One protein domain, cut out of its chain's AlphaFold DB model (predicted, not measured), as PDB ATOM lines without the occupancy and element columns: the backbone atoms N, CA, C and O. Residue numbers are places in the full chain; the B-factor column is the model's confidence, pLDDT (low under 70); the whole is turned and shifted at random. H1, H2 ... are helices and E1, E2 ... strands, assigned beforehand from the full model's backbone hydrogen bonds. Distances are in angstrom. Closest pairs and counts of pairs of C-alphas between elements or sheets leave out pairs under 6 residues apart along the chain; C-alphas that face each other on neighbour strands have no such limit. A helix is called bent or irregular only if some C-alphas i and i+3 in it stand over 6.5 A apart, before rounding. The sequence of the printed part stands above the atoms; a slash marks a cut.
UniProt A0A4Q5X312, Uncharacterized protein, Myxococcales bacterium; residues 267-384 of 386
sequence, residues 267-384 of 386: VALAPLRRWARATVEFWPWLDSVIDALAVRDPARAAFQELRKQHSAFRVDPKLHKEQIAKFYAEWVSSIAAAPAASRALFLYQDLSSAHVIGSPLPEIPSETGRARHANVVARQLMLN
ATOM      1  N   VAL A 267     115.853 136.944 219.763       93.06
ATOM      2  CA  VAL A 267     115.866 135.482 219.859       93.06
ATOM      3  C   VAL A 267     117.206 134.947 219.384       93.06
ATOM      4  O   VAL A 267     117.763 135.443 218.404       93.06
ATOM      5  N   ALA A 268     117.744 133.947 220.076       94.19
ATOM      6  CA  ALA A 268     118.921 133.222 219.627       94.19
ATOM      7  C   ALA A 268     118.549 132.268 218.481       94.19
ATOM      8  O   ALA A 268     117.657 131.431 218.606       94.19
ATOM      9  N   LEU A 269     119.275 132.395 217.376       95.94
ATOM     10  CA  LEU A 269     119.266 131.519 216.214       95.94
ATOM     11  C   LEU A 269     120.359 130.470 216.417       95.94
ATOM     12  O   LEU A 269     121.492 130.640 215.959       95.94
ATOM     13  N   ALA A 270     120.032 129.410 217.156       95.94
ATOM     14  CA  ALA A 270     121.023 128.450 217.634       95.94
ATOM     15  C   ALA A 270     121.915 127.843 216.527       95.94
ATOM     16  O   ALA A 270     123.134 127.835 216.732       95.94
ATOM     17  N   PRO A 271     121.384 127.422 215.356       97.06
ATOM     18  CA  PRO A 271     122.209 126.911 214.253       97.06
ATOM     19  C   PRO A 271     123.202 127.927 213.680       97.06
ATOM     20  O   PRO A 271     124.200 127.544 213.086       97.06
ATOM     21  N   LEU A 272     122.947 129.224 213.867       96.62
ATOM     22  CA  LEU A 272     123.766 130.315 213.336       96.62
ATOM     23  C   LEU A 272     124.692 130.935 214.392       96.62
ATOM     24  O   LEU A 272     125.377 131.914 214.098       96.62
ATOM     25  N   ARG A 273     124.681 130.415 215.630       95.62
ATOM     26  CA  ARG A 273     125.455 130.928 216.779       95.62
ATOM     27  C   ARG A 273     125.338 132.442 216.958       95.62
ATOM     28  O   ARG A 273     126.296 133.131 217.301       95.62
ATOM     29  N   ARG A 274     124.138 132.974 216.732       93.44
ATOM     30  CA  ARG A 274     123.833 134.400 216.858       93.44
ATOM     31  C   ARG A 274     122.427 134.615 217.387       93.44
ATOM     32  O   ARG A 274     121.681 133.673 217.610       93.44
ATOM     33  N   TRP A 275     122.056 135.871 217.532       91.56
ATOM     34  CA  TRP A 275     120.702 136.328 217.817       91.56
ATOM     35  C   TRP A 275     120.227 137.297 216.731       91.56
ATOM     36  O   TRP A 275     121.038 137.852 215.981       91.56
ATOM     37  N   ALA A 276     118.914 137.472 216.644       92.06
ATOM     38  CA  ALA A 276     118.256 138.417 215.751       92.06
ATOM     39  C   ALA A 276     117.163 139.187 216.500       92.06
ATOM     40  O   ALA A 276     116.610 138.692 217.487       92.06
ATOM     41  N   ARG A 277     116.851 140.406 216.050       91.38
ATOM     42  CA  ARG A 277     115.681 141.157 216.529       91.38
ATOM     43  C   ARG A 277     114.395 140.426 216.135       91.38
ATOM     44  O   ARG A 277     114.215 140.066 214.974       91.38
ATOM     45  N   ALA A 278     113.501 140.235 217.101       90.50
ATOM     46  CA  ALA A 278     112.220 139.560 216.915       90.50
ATOM     47  C   ALA A 278     111.145 140.561 216.457       90.50
ATOM     48  O   ALA A 278     110.250 140.921 217.221       90.50
ATOM     49  N   THR A 279     111.279 141.072 215.229       90.62
ATOM     50  CA  THR A 279     110.303 141.993 214.617       90.62
ATOM     51  C   THR A 279     109.166 141.226 213.935       90.62
ATOM     52  O   THR A 279     109.170 139.996 213.892       90.62
ATOM     53  N   VAL A 280     108.174 141.936 213.394       90.81
ATOM     54  CA  VAL A 280     107.049 141.306 212.681       90.81
ATOM     55  C   VAL A 280     107.534 140.584 211.419       90.81
ATOM     56  O   VAL A 280     107.069 139.491 211.117       90.81
ATOM     57  N   GLU A 281     108.531 141.144 210.735       93.94
ATOM     58  CA  GLU A 281     109.124 140.617 209.501       93.94
ATOM     59  C   GLU A 281     110.066 139.431 209.756       93.94
ATOM     60  O   GLU A 281     110.354 138.656 208.843       93.94
ATOM     61  N   PHE A 282     110.544 139.263 210.993       94.69
ATOM     62  CA  PHE A 282     111.444 138.170 211.355       94.69
ATOM     63  C   PHE A 282     110.767 136.795 211.249       94.69
ATOM     64  O   PHE A 282     111.403 135.831 210.833       94.69
ATOM     65  N   TRP A 283     109.485 136.684 211.602       94.88
ATOM     66  CA  TRP A 283     108.796 135.388 211.630       94.88
ATOM     67  C   TRP A 283     108.482 134.828 210.236       94.88
ATOM     68  O   TRP A 283     108.798 133.661 210.015       94.88
ATOM     69  N   PRO A 284     107.973 135.622 209.271       96.31
ATOM     70  CA  PRO A 284     107.882 135.185 207.878       96.31
ATOM     71  C   PRO A 284     109.244 134.822 207.275       96.31
ATOM     72  O   PRO A 284     109.345 133.872 206.504       96.31
ATOM     73  N   TRP A 285     110.308 135.544 207.647       97.19
ATOM     74  CA  TRP A 285     111.670 135.177 207.255       97.19
ATOM     75  C   TRP A 285     112.096 133.825 207.847       97.19
ATOM     76  O   TRP A 285     112.709 133.018 207.157       97.19
ATOM     77  N   LEU A 286     111.752 133.539 209.106       97.50
ATOM     78  CA  LEU A 286     112.056 132.246 209.720       97.50
ATOM     79  C   LEU A 286     111.307 131.100 209.023       97.50
ATOM     80  O   LEU A 286     111.890 130.037 208.824       97.50
ATOM     81  N   ASP A 287     110.052 131.330 208.627       97.44
ATOM     82  CA  ASP A 287     109.248 130.358 207.877       97.44
ATOM     83  C   ASP A 287     109.903 130.040 206.516       97.44
ATOM     84  O   ASP A 287     110.119 128.870 206.200       97.44
ATOM     85  N   SER A 288     110.359 131.056 205.770       97.06
ATOM     86  CA  SER A 288     111.046 130.830 204.487       97.06
ATOM     87  C   SER A 288     112.392 130.111 204.636       97.06
ATOM     88  O   SER A 288     112.744 129.277 203.800       97.06
ATOM     89  N   VAL A 289     113.132 130.373 205.718       97.06
ATOM     90  CA  VAL A 289     114.358 129.633 206.051       97.06
ATOM     91  C   VAL A 289     114.054 128.163 206.346       97.06
ATOM     92  O   VAL A 289     114.770 127.289 205.863       97.06
ATOM     93  N   ILE A 290     113.003 127.867 207.117       97.44
ATOM     94  CA  ILE A 290     112.596 126.487 207.429       97.44
ATOM     95  C   ILE A 290     112.248 125.715 206.151       97.44
ATOM     96  O   ILE A 290     112.622 124.545 206.030       97.44
ATOM     97  N   ASP A 291     111.565 126.362 205.208       95.81
ATOM     98  CA  ASP A 291     111.155 125.751 203.944       95.81
ATOM     99  C   ASP A 291     112.330 125.519 202.988       95.81
ATOM    100  O   ASP A 291     112.368 124.498 202.301       95.81
ATOM    101  N   ALA A 292     113.316 126.421 202.989       93.31
ATOM    102  CA  ALA A 292     114.519 126.306 202.164       93.31
ATOM    103  C   ALA A 292     115.487 125.203 202.634       93.31
ATOM    104  O   ALA A 292     116.288 124.706 201.841       93.31
ATOM    105  N   LEU A 293     115.443 124.814 203.912       94.19
ATOM    106  CA  LEU A 293     116.321 123.784 204.469       94.19
ATOM    107  C   LEU A 293     115.812 122.369 204.172       94.19
ATOM    108  O   LEU A 293     114.614 122.082 204.243       94.19
ATOM    109  N   ALA A 294     116.736 121.438 203.921       92.50
ATOM    110  CA  ALA A 294     116.394 120.035 203.704       92.50
ATOM    111  C   ALA A 294     115.662 119.435 204.920       92.50
ATOM    112  O   ALA A 294     115.947 119.764 206.069       92.50
ATOM    113  N   VAL A 295     114.736 118.501 204.680       90.50
ATOM    114  CA  VAL A 295     113.894 117.901 205.740       90.50
ATOM    115  C   VAL A 295     114.719 117.248 206.856       90.50
ATOM    116  O   VAL A 295     114.321 117.279 208.016       90.50
ATOM    117  N   ARG A 296     115.876 116.668 206.513       92.44
ATOM    118  CA  ARG A 296     116.784 116.003 207.461       92.44
ATOM    119  C   ARG A 296     117.862 116.929 208.035       92.44
ATOM    120  O   ARG A 296     118.719 116.450 208.770       92.44
ATOM    121  N   ASP A 297     117.848 118.218 207.696       91.88
ATOM    122  CA  ASP A 297     118.824 119.177 208.212       91.88
ATOM    123  C   ASP A 297     118.556 119.458 209.707       91.88
ATOM    124  O   ASP A 297     117.459 119.912 210.056       91.88
ATOM    125  N   PRO A 298     119.525 119.233 210.616       93.12
ATOM    126  CA  PRO A 298     119.361 119.539 212.037       93.12
ATOM    127  C   PRO A 298     119.004 121.008 212.323       93.12
ATOM    128  O   PRO A 298     118.297 121.296 213.294       93.12
ATOM    129  N   ALA A 299     119.447 121.949 211.479       95.44
ATOM    130  CA  ALA A 299     119.114 123.363 211.611       95.44
ATOM    131  C   ALA A 299     117.611 123.613 211.425       95.44
ATOM    132  O   ALA A 299     117.039 124.446 212.133       95.44
ATOM    133  N   ARG A 300     116.952 122.846 210.543       96.56
ATOM    134  CA  ARG A 300     115.505 122.937 210.308       96.56
ATOM    135  C   ARG A 300     114.724 122.636 211.584       96.56
ATOM    136  O   ARG A 300     113.848 123.414 211.953       96.56
ATOM    137  N   ALA A 301     115.077 121.562 212.293       95.69
ATOM    138  CA  ALA A 301     114.418 121.181 213.542       95.69
ATOM    139  C   ALA A 301     114.573 122.262 214.628       95.69
ATOM    140  O   ALA A 301     113.604 122.615 215.303       95.69
ATOM    141  N   ALA A 302     115.769 122.842 214.761       95.31
ATOM    142  CA  ALA A 302     116.021 123.919 215.716       95.31
ATOM    143  C   ALA A 302     115.222 125.196 215.391       95.31
ATOM    144  O   ALA A 302     114.680 125.834 216.295       95.31
ATOM    145  N   PHE A 303     115.106 125.564 214.110       97.31
ATOM    146  CA  PHE A 303     114.289 126.707 213.692       97.31
ATOM    147  C   PHE A 303     112.789 126.457 213.855       97.31
ATOM    148  O   PHE A 303     112.077 127.352 214.308       97.31
ATOM    149  N   GLN A 304     112.309 125.244 213.574       97.31
ATOM    150  CA  GLN A 304     110.920 124.857 213.836       97.31
ATOM    151  C   GLN A 304     110.579 124.947 215.324       97.31
ATOM    152  O   GLN A 304     109.507 125.430 215.683       97.31
ATOM    153  N   GLU A 305     111.491 124.529 216.199       95.25
ATOM    154  CA  GLU A 305     111.289 124.640 217.642       95.25
ATOM    155  C   GLU A 305     111.226 126.104 218.100       95.25
ATOM    156  O   GLU A 305     110.317 126.483 218.836       95.25
ATOM    157  N   LEU A 306     112.113 126.962 217.583       95.81
ATOM    158  CA  LEU A 306     112.030 128.404 217.825       95.81
ATOM    159  C   LEU A 306     110.698 128.987 217.327       95.81
ATOM    160  O   LEU A 306     110.082 129.816 218.001       95.81
ATOM    161  N   ARG A 307     110.224 128.540 216.161       95.94
ATOM    162  CA  ARG A 307     108.979 129.016 215.552       95.94
ATOM    163  C   ARG A 307     107.737 128.671 216.375       95.94
ATOM    164  O   ARG A 307     106.816 129.490 216.435       95.94
ATOM    165  N   LYS A 308     107.709 127.510 217.042       95.38
ATOM    166  CA  LYS A 308     106.620 127.116 217.960       95.38
ATOM    167  C   LYS A 308     106.497 128.053 219.164       95.38
ATOM    168  O   LYS A 308     105.401 128.238 219.683       95.38
ATOM    169  N   GLN A 309     107.597 128.678 219.579       92.75
ATOM    170  CA  GLN A 309     107.641 129.580 220.734       92.75
ATOM    171  C   GLN A 309     107.179 131.012 220.405       92.75
ATOM    172  O   GLN A 309     107.030 131.830 221.312       92.75
ATOM    173  N   HIS A 310     106.903 131.327 219.132       92.19
ATOM    174  CA  HIS A 310     106.519 132.670 218.681       92.19
ATOM    175  C   HIS A 310     105.336 133.262 219.469       92.19
ATOM    176  O   HIS A 310     105.414 134.402 219.929       92.19
ATOM    177  N   SER A 311     104.248 132.510 219.665       89.56
ATOM    178  CA  SER A 311     103.077 133.009 220.404       89.56
ATOM    179  C   SER A 311     103.416 133.333 221.860       89.56
ATOM    180  O   SER A 311     103.010 134.380 222.361       89.56
ATOM    181  N   ALA A 312     104.213 132.486 222.514       89.50
ATOM    182  CA  ALA A 312     104.636 132.680 223.896       89.50
ATOM    183  C   ALA A 312     105.510 133.933 224.055       89.50
ATOM    184  O   ALA A 312     105.288 134.726 224.967       89.50
ATOM    185  N   PHE A 313     106.436 134.174 223.123       88.94
ATOM    186  CA  PHE A 313     107.282 135.370 223.114       88.94
ATOM    187  C   PHE A 313     106.500 136.686 223.025       88.94
ATOM    188  O   PHE A 313     106.927 137.694 223.586       88.94
ATOM    189  N   ARG A 314     105.340 136.686 222.354       85.00
ATOM    190  CA  ARG A 314     104.459 137.863 222.293       85.00
ATOM    191  C   ARG A 314     103.760 138.149 223.622       85.00
ATOM    192  O   ARG A 314     103.428 139.302 223.878       85.00
ATOM    193  N   VAL A 315     103.512 137.116 224.427       87.25
ATOM    194  CA  VAL A 315     102.785 137.215 225.700       87.25
ATOM    195  C   VAL A 315     103.732 137.528 226.856       87.25
ATOM    196  O   VAL A 315     103.409 138.374 227.687       87.25
ATOM    197  N   ASP A 316     104.902 136.889 226.901       87.00
ATOM    198  CA  ASP A 316     105.883 137.085 227.969       87.00
ATOM    199  C   ASP A 316     107.270 137.475 227.424       87.00
ATOM    200  O   ASP A 316     108.060 136.617 227.009       87.00
ATOM    201  N   PRO A 317     107.631 138.772 227.494       80.81
ATOM    202  CA  PRO A 317     108.946 139.257 227.091       80.81
ATOM    203  C   PRO A 317     110.123 138.631 227.853       80.81
ATOM    204  O   PRO A 317     111.255 138.667 227.362       80.81
ATOM    205  N   LYS A 318     109.905 138.061 229.048       86.31
ATOM    206  CA  LYS A 318     110.970 137.401 229.822       86.31
ATOM    207  C   LYS A 318     111.472 136.138 229.130       86.31
ATOM    208  O   LYS A 318     112.664 135.839 229.228       86.31
ATOM    209  N   LEU A 319     110.615 135.462 228.362       90.19
ATOM    210  CA  LEU A 319     110.970 134.245 227.632       90.19
ATOM    211  C   LEU A 319     112.078 134.483 226.600       90.19
ATOM    212  O   LEU A 319     112.906 133.602 226.388       90.19
ATOM    213  N   HIS A 320     112.172 135.682 226.016       89.69
ATOM    214  CA  HIS A 320     113.289 136.043 225.137       89.69
ATOM    215  C   HIS A 320     114.635 135.991 225.868       89.69
ATOM    216  O   HIS A 320     115.600 135.397 225.387       89.69
ATOM    217  N   LYS A 321     114.701 136.609 227.053       89.12
ATOM    218  CA  LYS A 321     115.923 136.639 227.866       89.12
ATOM    219  C   LYS A 321     116.308 135.240 228.326       89.12
ATOM    220  O   LYS A 321     117.484 134.887 228.278       89.12
ATOM    221  N   GLU A 322     115.313 134.460 228.738       92.50
ATOM    222  CA  GLU A 322     115.479 133.067 229.132       92.50
ATOM    223  C   GLU A 322     116.035 132.215 227.990       92.50
ATOM    224  O   GLU A 322     117.034 131.520 228.175       92.50
ATOM    225  N   GLN A 323     115.445 132.318 226.797       93.88
ATOM    226  CA  GLN A 323     115.861 131.556 225.624       93.88
ATOM    227  C   GLN A 323     117.310 131.859 225.231       93.88
ATOM    228  O   GLN A 323     118.077 130.933 224.961       93.88
ATOM    229  N   ILE A 324     117.717 133.130 225.261       92.88
ATOM    230  CA  ILE A 324     119.098 133.509 224.948       92.88
ATOM    231  C   ILE A 324     120.062 133.036 226.047       92.88
ATOM    232  O   ILE A 324     121.127 132.508 225.731       92.88
ATOM    233  N   ALA A 325     119.711 133.198 227.330       92.94
ATOM    234  CA  ALA A 325     120.553 132.752 228.441       92.94
ATOM    235  C   ALA A 325     120.752 131.228 228.429       92.94
ATOM    236  O   ALA A 325     121.882 130.762 228.585       92.94
ATOM    237  N   LYS A 326     119.677 130.470 228.174       94.25
ATOM    238  CA  LYS A 326     119.711 129.015 227.992       94.25
ATOM    239  C   LYS A 326     120.640 128.628 226.846       94.25
ATOM    240  O   LYS A 326     121.575 127.865 227.061       94.25
ATOM    241  N   PHE A 327     120.417 129.201 225.662       94.69
ATOM    242  CA  PHE A 327     121.244 128.930 224.490       94.69
ATOM    243  C   PHE A 327     122.727 129.207 224.770       94.69
ATOM    244  O   PHE A 327     123.588 128.392 224.444       94.69
ATOM    245  N   TYR A 328     123.040 130.344 225.396       94.56
ATOM    246  CA  TYR A 328     124.421 130.709 225.684       94.56
ATOM    247  C   TYR A 328     125.081 129.741 226.670       94.56
ATOM    248  O   TYR A 328     126.218 129.320 226.463       94.56
ATOM    249  N   ALA A 329     124.363 129.351 227.726       94.31
ATOM    250  CA  ALA A 329     124.847 128.373 228.693       94.31
ATOM    251  C   ALA A 329     125.104 127.001 228.046       94.31
ATOM    252  O   ALA A 329     126.131 126.377 228.321       94.31
ATOM    253  N   GLU A 330     124.213 126.552 227.158       95.12
ATOM    254  CA  GLU A 330     124.376 125.319 226.380       95.12
ATOM    255  C   GLU A 330     125.588 125.401 225.442       95.12
ATOM    256  O   GLU A 330     126.383 124.463 225.385       95.12
ATOM    257  N   TRP A 331     125.791 126.539 224.771       95.44
ATOM    258  CA  TRP A 331     126.929 126.753 223.875       95.44
ATOM    259  C   TRP A 331     128.269 126.784 224.621       95.44
ATOM    260  O   TRP A 331     129.223 126.118 224.227       95.44
ATOM    261  N   VAL A 332     128.341 127.484 225.756       95.56
ATOM    262  CA  VAL A 332     129.524 127.448 226.632       95.56
ATOM    263  C   VAL A 332     129.791 126.021 227.108       95.56
ATOM    264  O   VAL A 332     130.942 125.586 227.127       95.56
ATOM    265  N   SER A 333     128.744 125.286 227.485       95.50
ATOM    266  CA  SER A 333     128.870 123.918 227.995       95.50
ATOM    267  C   SER A 333     129.364 122.944 226.925       95.50
ATOM    268  O   SER A 333     130.204 122.101 227.237       95.50
ATOM    269  N   SER A 334     128.916 123.083 225.673       95.94
ATOM    270  CA  SER A 334     129.396 122.237 224.574       95.94
ATOM    271  C   SER A 334     130.884 122.459 224.293       95.94
ATOM    272  O   SER A 334     131.631 121.492 224.170       95.94
ATOM    273  N   ILE A 335     131.353 123.712 224.305       96.44
ATOM    274  CA  ILE A 335     132.783 124.034 224.163       96.44
ATOM    275  C   ILE A 335     133.575 123.544 225.385       96.44
ATOM    276  O   ILE A 335     134.683 123.025 225.252       96.44
ATOM    277  N   ALA A 336     133.018 123.685 226.593       95.44
ATOM    278  CA  ALA A 336     133.665 123.260 227.835       95.44
ATOM    279  C   ALA A 336     133.887 121.745 227.920       95.44
ATOM    280  O   ALA A 336     134.802 121.326 228.633       95.44
ATOM    281  N   ALA A 337     133.059 120.955 227.229       95.75
ATOM    282  CA  ALA A 337     133.188 119.504 227.150       95.75
ATOM    283  C   ALA A 337     134.440 119.065 226.373       95.75
ATOM    284  O   ALA A 337     134.959 117.977 226.620       95.75
ATOM    285  N   ALA A 338     134.967 119.911 225.481       96.00
ATOM    286  CA  ALA A 338     136.238 119.658 224.816       96.00
ATOM    287  C   ALA A 338     137.435 119.903 225.767       96.00
ATOM    288  O   ALA A 338     137.413 120.850 226.574       96.00
ATOM    289  N   PRO A 339     138.525 119.111 225.652       95.69
ATOM    290  CA  PRO A 339     139.783 119.388 226.342       95.69
ATOM    291  C   PRO A 339     140.273 120.809 226.062       95.69
ATOM    292  O   PRO A 339     140.127 121.304 224.946       95.69
ATOM    293  N   ALA A 340     140.897 121.463 227.051       95.06
ATOM    294  CA  ALA A 340     141.308 122.867 226.942       95.06
ATOM    295  C   ALA A 340     142.147 123.161 225.685       95.06
ATOM    296  O   ALA A 340     141.876 124.142 225.000       95.06
ATOM    297  N   ALA A 341     143.086 122.273 225.341       95.88
ATOM    298  CA  ALA A 341     143.934 122.390 224.153       95.88
ATOM    299  C   ALA A 341     143.173 122.265 222.815       95.88
ATOM    300  O   ALA A 341     143.668 122.708 221.784       95.88
ATOM    301  N   SER A 342     141.973 121.679 222.819       96.94
ATOM    302  CA  SER A 342     141.155 121.441 221.621       96.94
ATOM    303  C   SER A 342     139.986 122.419 221.478       96.94
ATOM    304  O   SER A 342     139.308 122.404 220.454       96.94
ATOM    305  N   ARG A 343     139.736 123.284 222.474       97.00
ATOM    306  CA  ARG A 343     138.587 124.209 222.470       97.00
ATOM    307  C   ARG A 343     138.596 125.159 221.281       97.00
ATOM    308  O   ARG A 343     137.543 125.382 220.695       97.00
ATOM    309  N   ALA A 344     139.760 125.701 220.919       97.50
ATOM    310  CA  ALA A 344     139.900 126.604 219.777       97.50
ATOM    311  C   ALA A 344     139.473 125.938 218.459       97.50
ATOM    312  O   ALA A 344     138.685 126.508 217.705       97.50
ATOM    313  N   LEU A 345     139.927 124.703 218.218       98.06
ATOM    314  CA  LEU A 345     139.556 123.931 217.032       98.06
ATOM    315  C   LEU A 345     138.074 123.533 217.047       98.06
ATOM    316  O   LEU A 345     137.399 123.665 216.030       98.06
ATOM    317  N   PHE A 346     137.555 123.096 218.198       98.06
ATOM    318  CA  PHE A 346     136.136 122.775 218.355       98.06
ATOM    319  C   PHE A 346     135.250 123.989 218.042       98.06
ATOM    320  O   PHE A 346     134.316 123.895 217.250       98.06
ATOM    321  N   LEU A 347     135.578 125.152 218.616       98.00
ATOM    322  CA  LEU A 347     134.849 126.394 218.371       98.00
ATOM    323  C   LEU A 347     134.950 126.829 216.902       98.00
ATOM    324  O   LEU A 347     133.954 127.255 216.324       98.00
ATOM    325  N   TYR A 348     136.122 126.675 216.276       98.19
ATOM    326  CA  TYR A 348     136.298 126.920 214.845       98.19
ATOM    327  C   TYR A 348     135.362 126.045 213.996       98.19
ATOM    328  O   TYR A 348     134.690 126.561 213.106       98.19
ATOM    329  N   GLN A 349     135.273 124.742 214.279       98.00
ATOM    330  CA  GLN A 349     134.406 123.804 213.550       98.00
ATOM    331  C   GLN A 349     132.914 124.110 213.751       98.00
ATOM    332  O   GLN A 349     132.139 124.087 212.790       98.00
ATOM    333  N   ASP A 350     132.519 124.440 214.981       97.88
ATOM    334  CA  ASP A 350     131.150 124.832 215.327       97.88
ATOM    335  C   ASP A 350     130.725 126.109 214.581       97.88
ATOM    336  O   ASP A 350     129.673 126.156 213.938       97.88
ATOM    337  N   LEU A 351     131.585 127.131 214.580       97.75
ATOM    338  CA  LEU A 351     131.345 128.381 213.857       97.75
ATOM    339  C   LEU A 351     131.435 128.209 212.334       97.75
ATOM    340  O   LEU A 351     130.691 128.863 211.610       97.75
ATOM    341  N   SER A 352     132.300 127.327 211.834       97.88
ATOM    342  CA  SER A 352     132.368 126.984 210.408       97.88
ATOM    343  C   SER A 352     131.063 126.351 209.934       97.88
ATOM    344  O   SER A 352     130.490 126.783 208.934       97.88
ATOM    345  N   SER A 353     130.511 125.423 210.716       97.25
ATOM    346  CA  SER A 353     129.200 124.826 210.442       97.25
ATOM    347  C   SER A 353     128.097 125.890 210.415       97.25
ATOM    348  O   SER A 353     127.321 125.958 209.463       97.25
ATOM    349  N   ALA A 354     128.078 126.794 211.401       97.25
ATOM    350  CA  ALA A 354     127.137 127.915 211.436       97.25
ATOM    351  C   ALA A 354     127.299 128.879 210.243       97.25
ATOM    352  O   ALA A 354     126.314 129.403 209.720       97.25
ATOM    353  N   HIS A 355     128.534 129.106 209.787       96.69
ATOM    354  CA  HIS A 355     128.829 129.916 208.610       96.69
ATOM    355  C   HIS A 355     128.295 129.270 207.325       96.69
ATOM    356  O   HIS A 355     127.638 129.956 206.541       96.69
ATOM    357  N   VAL A 356     128.532 127.967 207.135       97.00
ATOM    358  CA  VAL A 356     128.050 127.198 205.977       97.00
ATOM    359  C   VAL A 356     126.524 127.188 205.932       97.00
ATOM    360  O   VAL A 356     125.957 127.529 204.898       97.00
ATOM    361  N   ILE A 357     125.862 126.898 207.059       96.12
ATOM    362  CA  ILE A 357     124.394 126.921 207.168       96.12
ATOM    363  C   ILE A 357     123.845 128.311 206.845       96.12
ATOM    364  O   ILE A 357     122.838 128.427 206.159       96.12
ATOM    365  N   GLY A 358     124.487 129.373 207.338       96.25
ATOM    366  CA  GLY A 358     124.008 130.740 207.155       96.25
ATOM    367  C   GLY A 358     124.266 131.332 205.768       96.25
ATOM    368  O   GLY A 358     123.600 132.294 205.402       96.25
ATOM    369  N   SER A 359     125.249 130.830 205.017       95.88
ATOM    370  CA  SER A 359     125.676 131.443 203.755       95.88
ATOM    371  C   SER A 359     124.610 131.447 202.648       95.88
ATOM    372  O   SER A 359     124.530 132.459 201.952       95.88
ATOM    373  N   PRO A 360     123.809 130.380 202.446       95.25
ATOM    374  CA  PRO A 360     122.760 130.373 201.427       95.25
ATOM    375  C   PRO A 360     121.445 131.019 201.894       95.25
ATOM    376  O   PRO A 360     120.515 131.128 201.098       95.25
ATOM    377  N   LEU A 361     121.325 131.411 203.169       95.38
ATOM    378  CA  LEU A 361     120.067 131.929 203.711       95.38
ATOM    379  C   LEU A 361     119.794 133.369 203.251       95.38
ATOM    380  O   LEU A 361     120.730 134.166 203.126       95.38
ATOM    381  N   PRO A 362     118.512 133.743 203.077       95.19
ATOM    382  CA  PRO A 362     118.137 135.124 202.805       95.19
ATOM    383  C   PRO A 362     118.568 136.055 203.944       95.19
ATOM    384  O   PRO A 362     118.672 135.660 205.109       95.19
ATOM    385  N   GLU A 363     118.773 137.328 203.613       95.69
ATOM    386  CA  GLU A 363     119.109 138.362 204.591       95.69
ATOM    387  C   GLU A 363     118.048 138.476 205.693       95.69
ATOM    388  O   GLU A 363     116.852 138.512 205.414       95.69
ATOM    389  N   ILE A 364     118.492 138.590 206.947       94.69
ATOM    390  CA  ILE A 364     117.632 138.790 208.112       94.69
ATOM    391  C   ILE A 364     117.051 140.212 208.036       94.69
ATOM    392  O   ILE A 364     117.803 141.181 208.215       94.69
ATOM    393  N   PRO A 365     115.735 140.380 207.805       92.88
ATOM    394  CA  PRO A 365     115.134 141.693 207.557       92.88
ATOM    395  C   PRO A 365     115.162 142.585 208.796       92.88
ATOM    396  O   PRO A 365     115.194 143.807 208.694       92.88
ATOM    397  N   SER A 366     115.182 141.968 209.977       85.56
ATOM    398  CA  SER A 366     115.178 142.676 211.246       85.56
ATOM    399  C   SER A 366     116.534 143.274 211.606       85.56
ATOM    400  O   SER A 366     116.590 144.112 212.501       85.56
ATOM    401  N   GLU A 367     117.625 142.904 210.933       89.31
ATOM    402  CA  GLU A 367     118.976 143.407 211.204       89.31
ATOM    403  C   GLU A 367     119.380 144.556 210.259       89.31
ATOM    404  O   GLU A 367     118.710 144.851 209.275       89.31
ATOM    405  N   THR A 368     120.472 145.259 210.571       85.56
ATOM    406  CA  THR A 368     120.959 146.409 209.782       85.56
ATOM    407  C   THR A 368     122.412 146.230 209.345       85.56
ATOM    408  O   THR A 368     123.199 145.548 210.002       85.56
ATOM    409  N   GLY A 369     122.786 146.854 208.223       87.38
ATOM    410  CA  GLY A 369     124.140 146.763 207.671       87.38
ATOM    411  C   GLY A 369     124.561 145.319 207.375       87.38
ATOM    412  O   GLY A 369     123.749 144.500 206.953       87.38
ATOM    413  N   ARG A 370     125.829 144.986 207.634       86.50
ATOM    414  CA  ARG A 370     126.381 143.641 207.385       86.50
ATOM    415  C   ARG A 370     125.794 142.548 208.284       86.50
ATOM    416  O   ARG A 370     125.838 141.384 207.900       86.50
ATOM    417  N   ALA A 371     125.210 142.890 209.437       87.06
ATOM    418  CA  ALA A 371     124.532 141.906 210.287       87.06
ATOM    419  C   ALA A 371     123.296 141.281 209.622       87.06
ATOM    420  O   ALA A 371     122.823 140.255 210.108       87.06
ATOM    421  N   ARG A 372     122.792 141.852 208.518       91.56
ATOM    422  CA  ARG A 372     121.711 141.266 207.715       91.56
ATOM    423  C   ARG A 372     122.080 139.896 207.153       91.56
ATOM    424  O   ARG A 372     121.228 139.020 207.099       91.56
ATOM    425  N   HIS A 373     123.342 139.657 206.809       93.06
ATOM    426  CA  HIS A 373     123.768 138.339 206.343       93.06
ATOM    427  C   HIS A 373     123.850 137.359 207.517       93.06
ATOM    428  O   HIS A 373     124.546 137.610 208.507       93.06
ATOM    429  N   ALA A 374     123.148 136.230 207.411       93.31
ATOM    430  CA  ALA A 374     123.006 135.254 208.491       93.31
ATOM    431  C   ALA A 374     124.360 134.702 208.983       93.31
ATOM    432  O   ALA A 374     124.558 134.548 210.189       93.31
ATOM    433  N   ASN A 375     125.315 134.512 208.073       93.75
ATOM    434  CA  ASN A 375     126.624 133.905 208.316       93.75
ATOM    435  C   ASN A 375     127.715 134.846 208.869       93.75
ATOM    436  O   ASN A 375     128.775 134.361 209.273       93.75
ATOM    437  N   VAL A 376     127.509 136.169 208.869       92.19
ATOM    438  CA  VAL A 376     128.581 137.145 209.164       92.19
ATOM    439  C   VAL A 376     129.114 137.018 210.588       92.19
ATOM    440  O   VAL A 376     130.327 137.067 210.787       92.19
ATOM    441  N   VAL A 377     128.232 136.799 211.570       91.94
ATOM    442  CA  VAL A 377     128.636 136.638 212.976       91.94
ATOM    443  C   VAL A 377     129.485 135.383 213.164       91.94
ATOM    444  O   VAL A 377     130.503 135.428 213.844       91.94
ATOM    445  N   ALA A 378     129.118 134.276 212.524       94.50
ATOM    446  CA  ALA A 378     129.906 133.055 212.592       94.50
ATOM    447  C   ALA A 378     131.279 133.237 211.918       94.50
ATOM    448  O   ALA A 378     132.308 132.931 212.518       94.50
ATOM    449  N   ARG A 379     131.305 133.842 210.720       93.12
ATOM    450  CA  ARG A 379     132.528 134.100 209.938       93.12
ATOM    451  C   ARG A 379     133.567 134.904 210.720       93.12
ATOM    452  O   ARG A 379     134.712 134.481 210.828       93.12
ATOM    453  N   GLN A 380     133.175 136.048 211.279       91.00
ATOM    454  CA  GLN A 380     134.108 136.936 211.986       91.00
ATOM    455  C   GLN A 380     134.717 136.279 213.240       91.00
ATOM    456  O   GLN A 380     135.884 136.517 213.549       91.00
ATOM    457  N   LEU A 381     133.946 135.450 213.959       93.19
ATOM    458  CA  LEU A 381     134.425 134.738 215.146       93.19
ATOM    459  C   LEU A 381     135.352 133.587 214.729       93.19
ATOM    460  O   LEU A 381     136.444 133.441 215.279       93.19
ATOM    461  N   MET A 382     134.944 132.817 213.714       94.44
ATOM    462  CA  MET A 382     135.680 131.668 213.178       94.44
ATOM    463  C   MET A 382     137.097 132.059 212.749       94.44
ATOM    464  O   MET A 382     138.060 131.402 213.133       94.44
ATOM    465  N   LEU A 383     137.237 133.164 212.011       91.50
ATOM    466  CA  LEU A 383     138.525 133.634 211.484       91.50
ATOM    467  C   LEU A 383     139.538 134.036 212.565       91.50
ATOM    468  O   LEU A 383     140.713 134.202 212.259       91.50
ATOM    469  N   ASN A 384     139.103 134.177 213.818       91.69
ATOM    470  CA  ASN A 384     139.959 134.541 214.945       91.69
ATOM    471  C   ASN A 384     140.156 133.392 215.954       91.69
ATOM    472  O   ASN A 384     140.768 133.605 217.003       91.69
TER     473      ASN A 384
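Overview. This is residues 267 to 384 of the 386 residues of an uncharacterized protein of Myxococcales bacterium (UniProt A0A4Q5X312). Two long helices, H4 and H5, meet near their ends as a V, with two very short strands, E1 and E2, in its mouth near H4. A helical hairpin, H1 and H2, lies at the open end, H3 makes a corner with the start of H4, and short H7 packs beside H5. The printed part has 118 residues, mostly helix, in the order E1 E2 H1 H2 H3 H4 H5 H6 H7. It is compact, with a radius of gyration of the C-alphas of 14.4 A and spans of 43 by 31 by 29 A.

Along the chain. E1 is residues 267 to 269, from C-alpha 267 at (115.866, 135.482, 219.859), and E2 is 274 to 277. H4, 318 to 336, is 26.8 A long; H5, 340 to 358, is 27.4 A and irregular, with C-alphas 341 and 344 7.3 A apart. H1 is 282 to 292, 15.3 A, and H2 298 to 308, 16.0 A. H3 is 310 to 315, H6 369 to 372, and H7 376 to 382, ending at C-alpha 382 (135.680, 131.668, 213.178).

Arrangement. E1 and E2 meet only at a point, where C-alphas 268 and 275 face each other at 4.0 A. The closest C-alphas of E1 and H4 are Ala 268 and Ile 324, 5.3 A. H4 touches H5 with residues 335 to 336 alone, closest C-alphas Ile 335 and Arg 343, 6.0 A, at a steep tilt of 50 degrees, opposite ways. H5 touches H7 with residues 347 to 355 alone, closest C-alphas Leu 351 and Ala 378, 5.1 A, at a shallow tilt of 23 degrees, opposite ways. H6 and H7 are close but not clearly touching, closest C-alphas Arg 370 and Val 376, 7.1 A. The hairpin H1 and H2 touches at Ile 290 and Arg 300, their closest C-alphas, 5.4 A, at a shallow tilt of 34.8 degrees, only just short of steep. H3 and H4 only just touch, with 3 pairs of C-alphas within 8 A, and only at the corner, closest C-alphas Phe 313 and Leu 319, 5.9 A. Every O i to N i+4 pair is within hydrogen-bond range in H1, H2, H3, H4 and H7, and 13 of 15 are in H5; H6 is too short for one.

Size, cuts and confidence. The C-alphas farthest apart, Val 315 and Ala 341, are 43.8 A apart. The printed part has no cut and no long link. Its mean pLDDT is 93.8, and no printed residue is under 70.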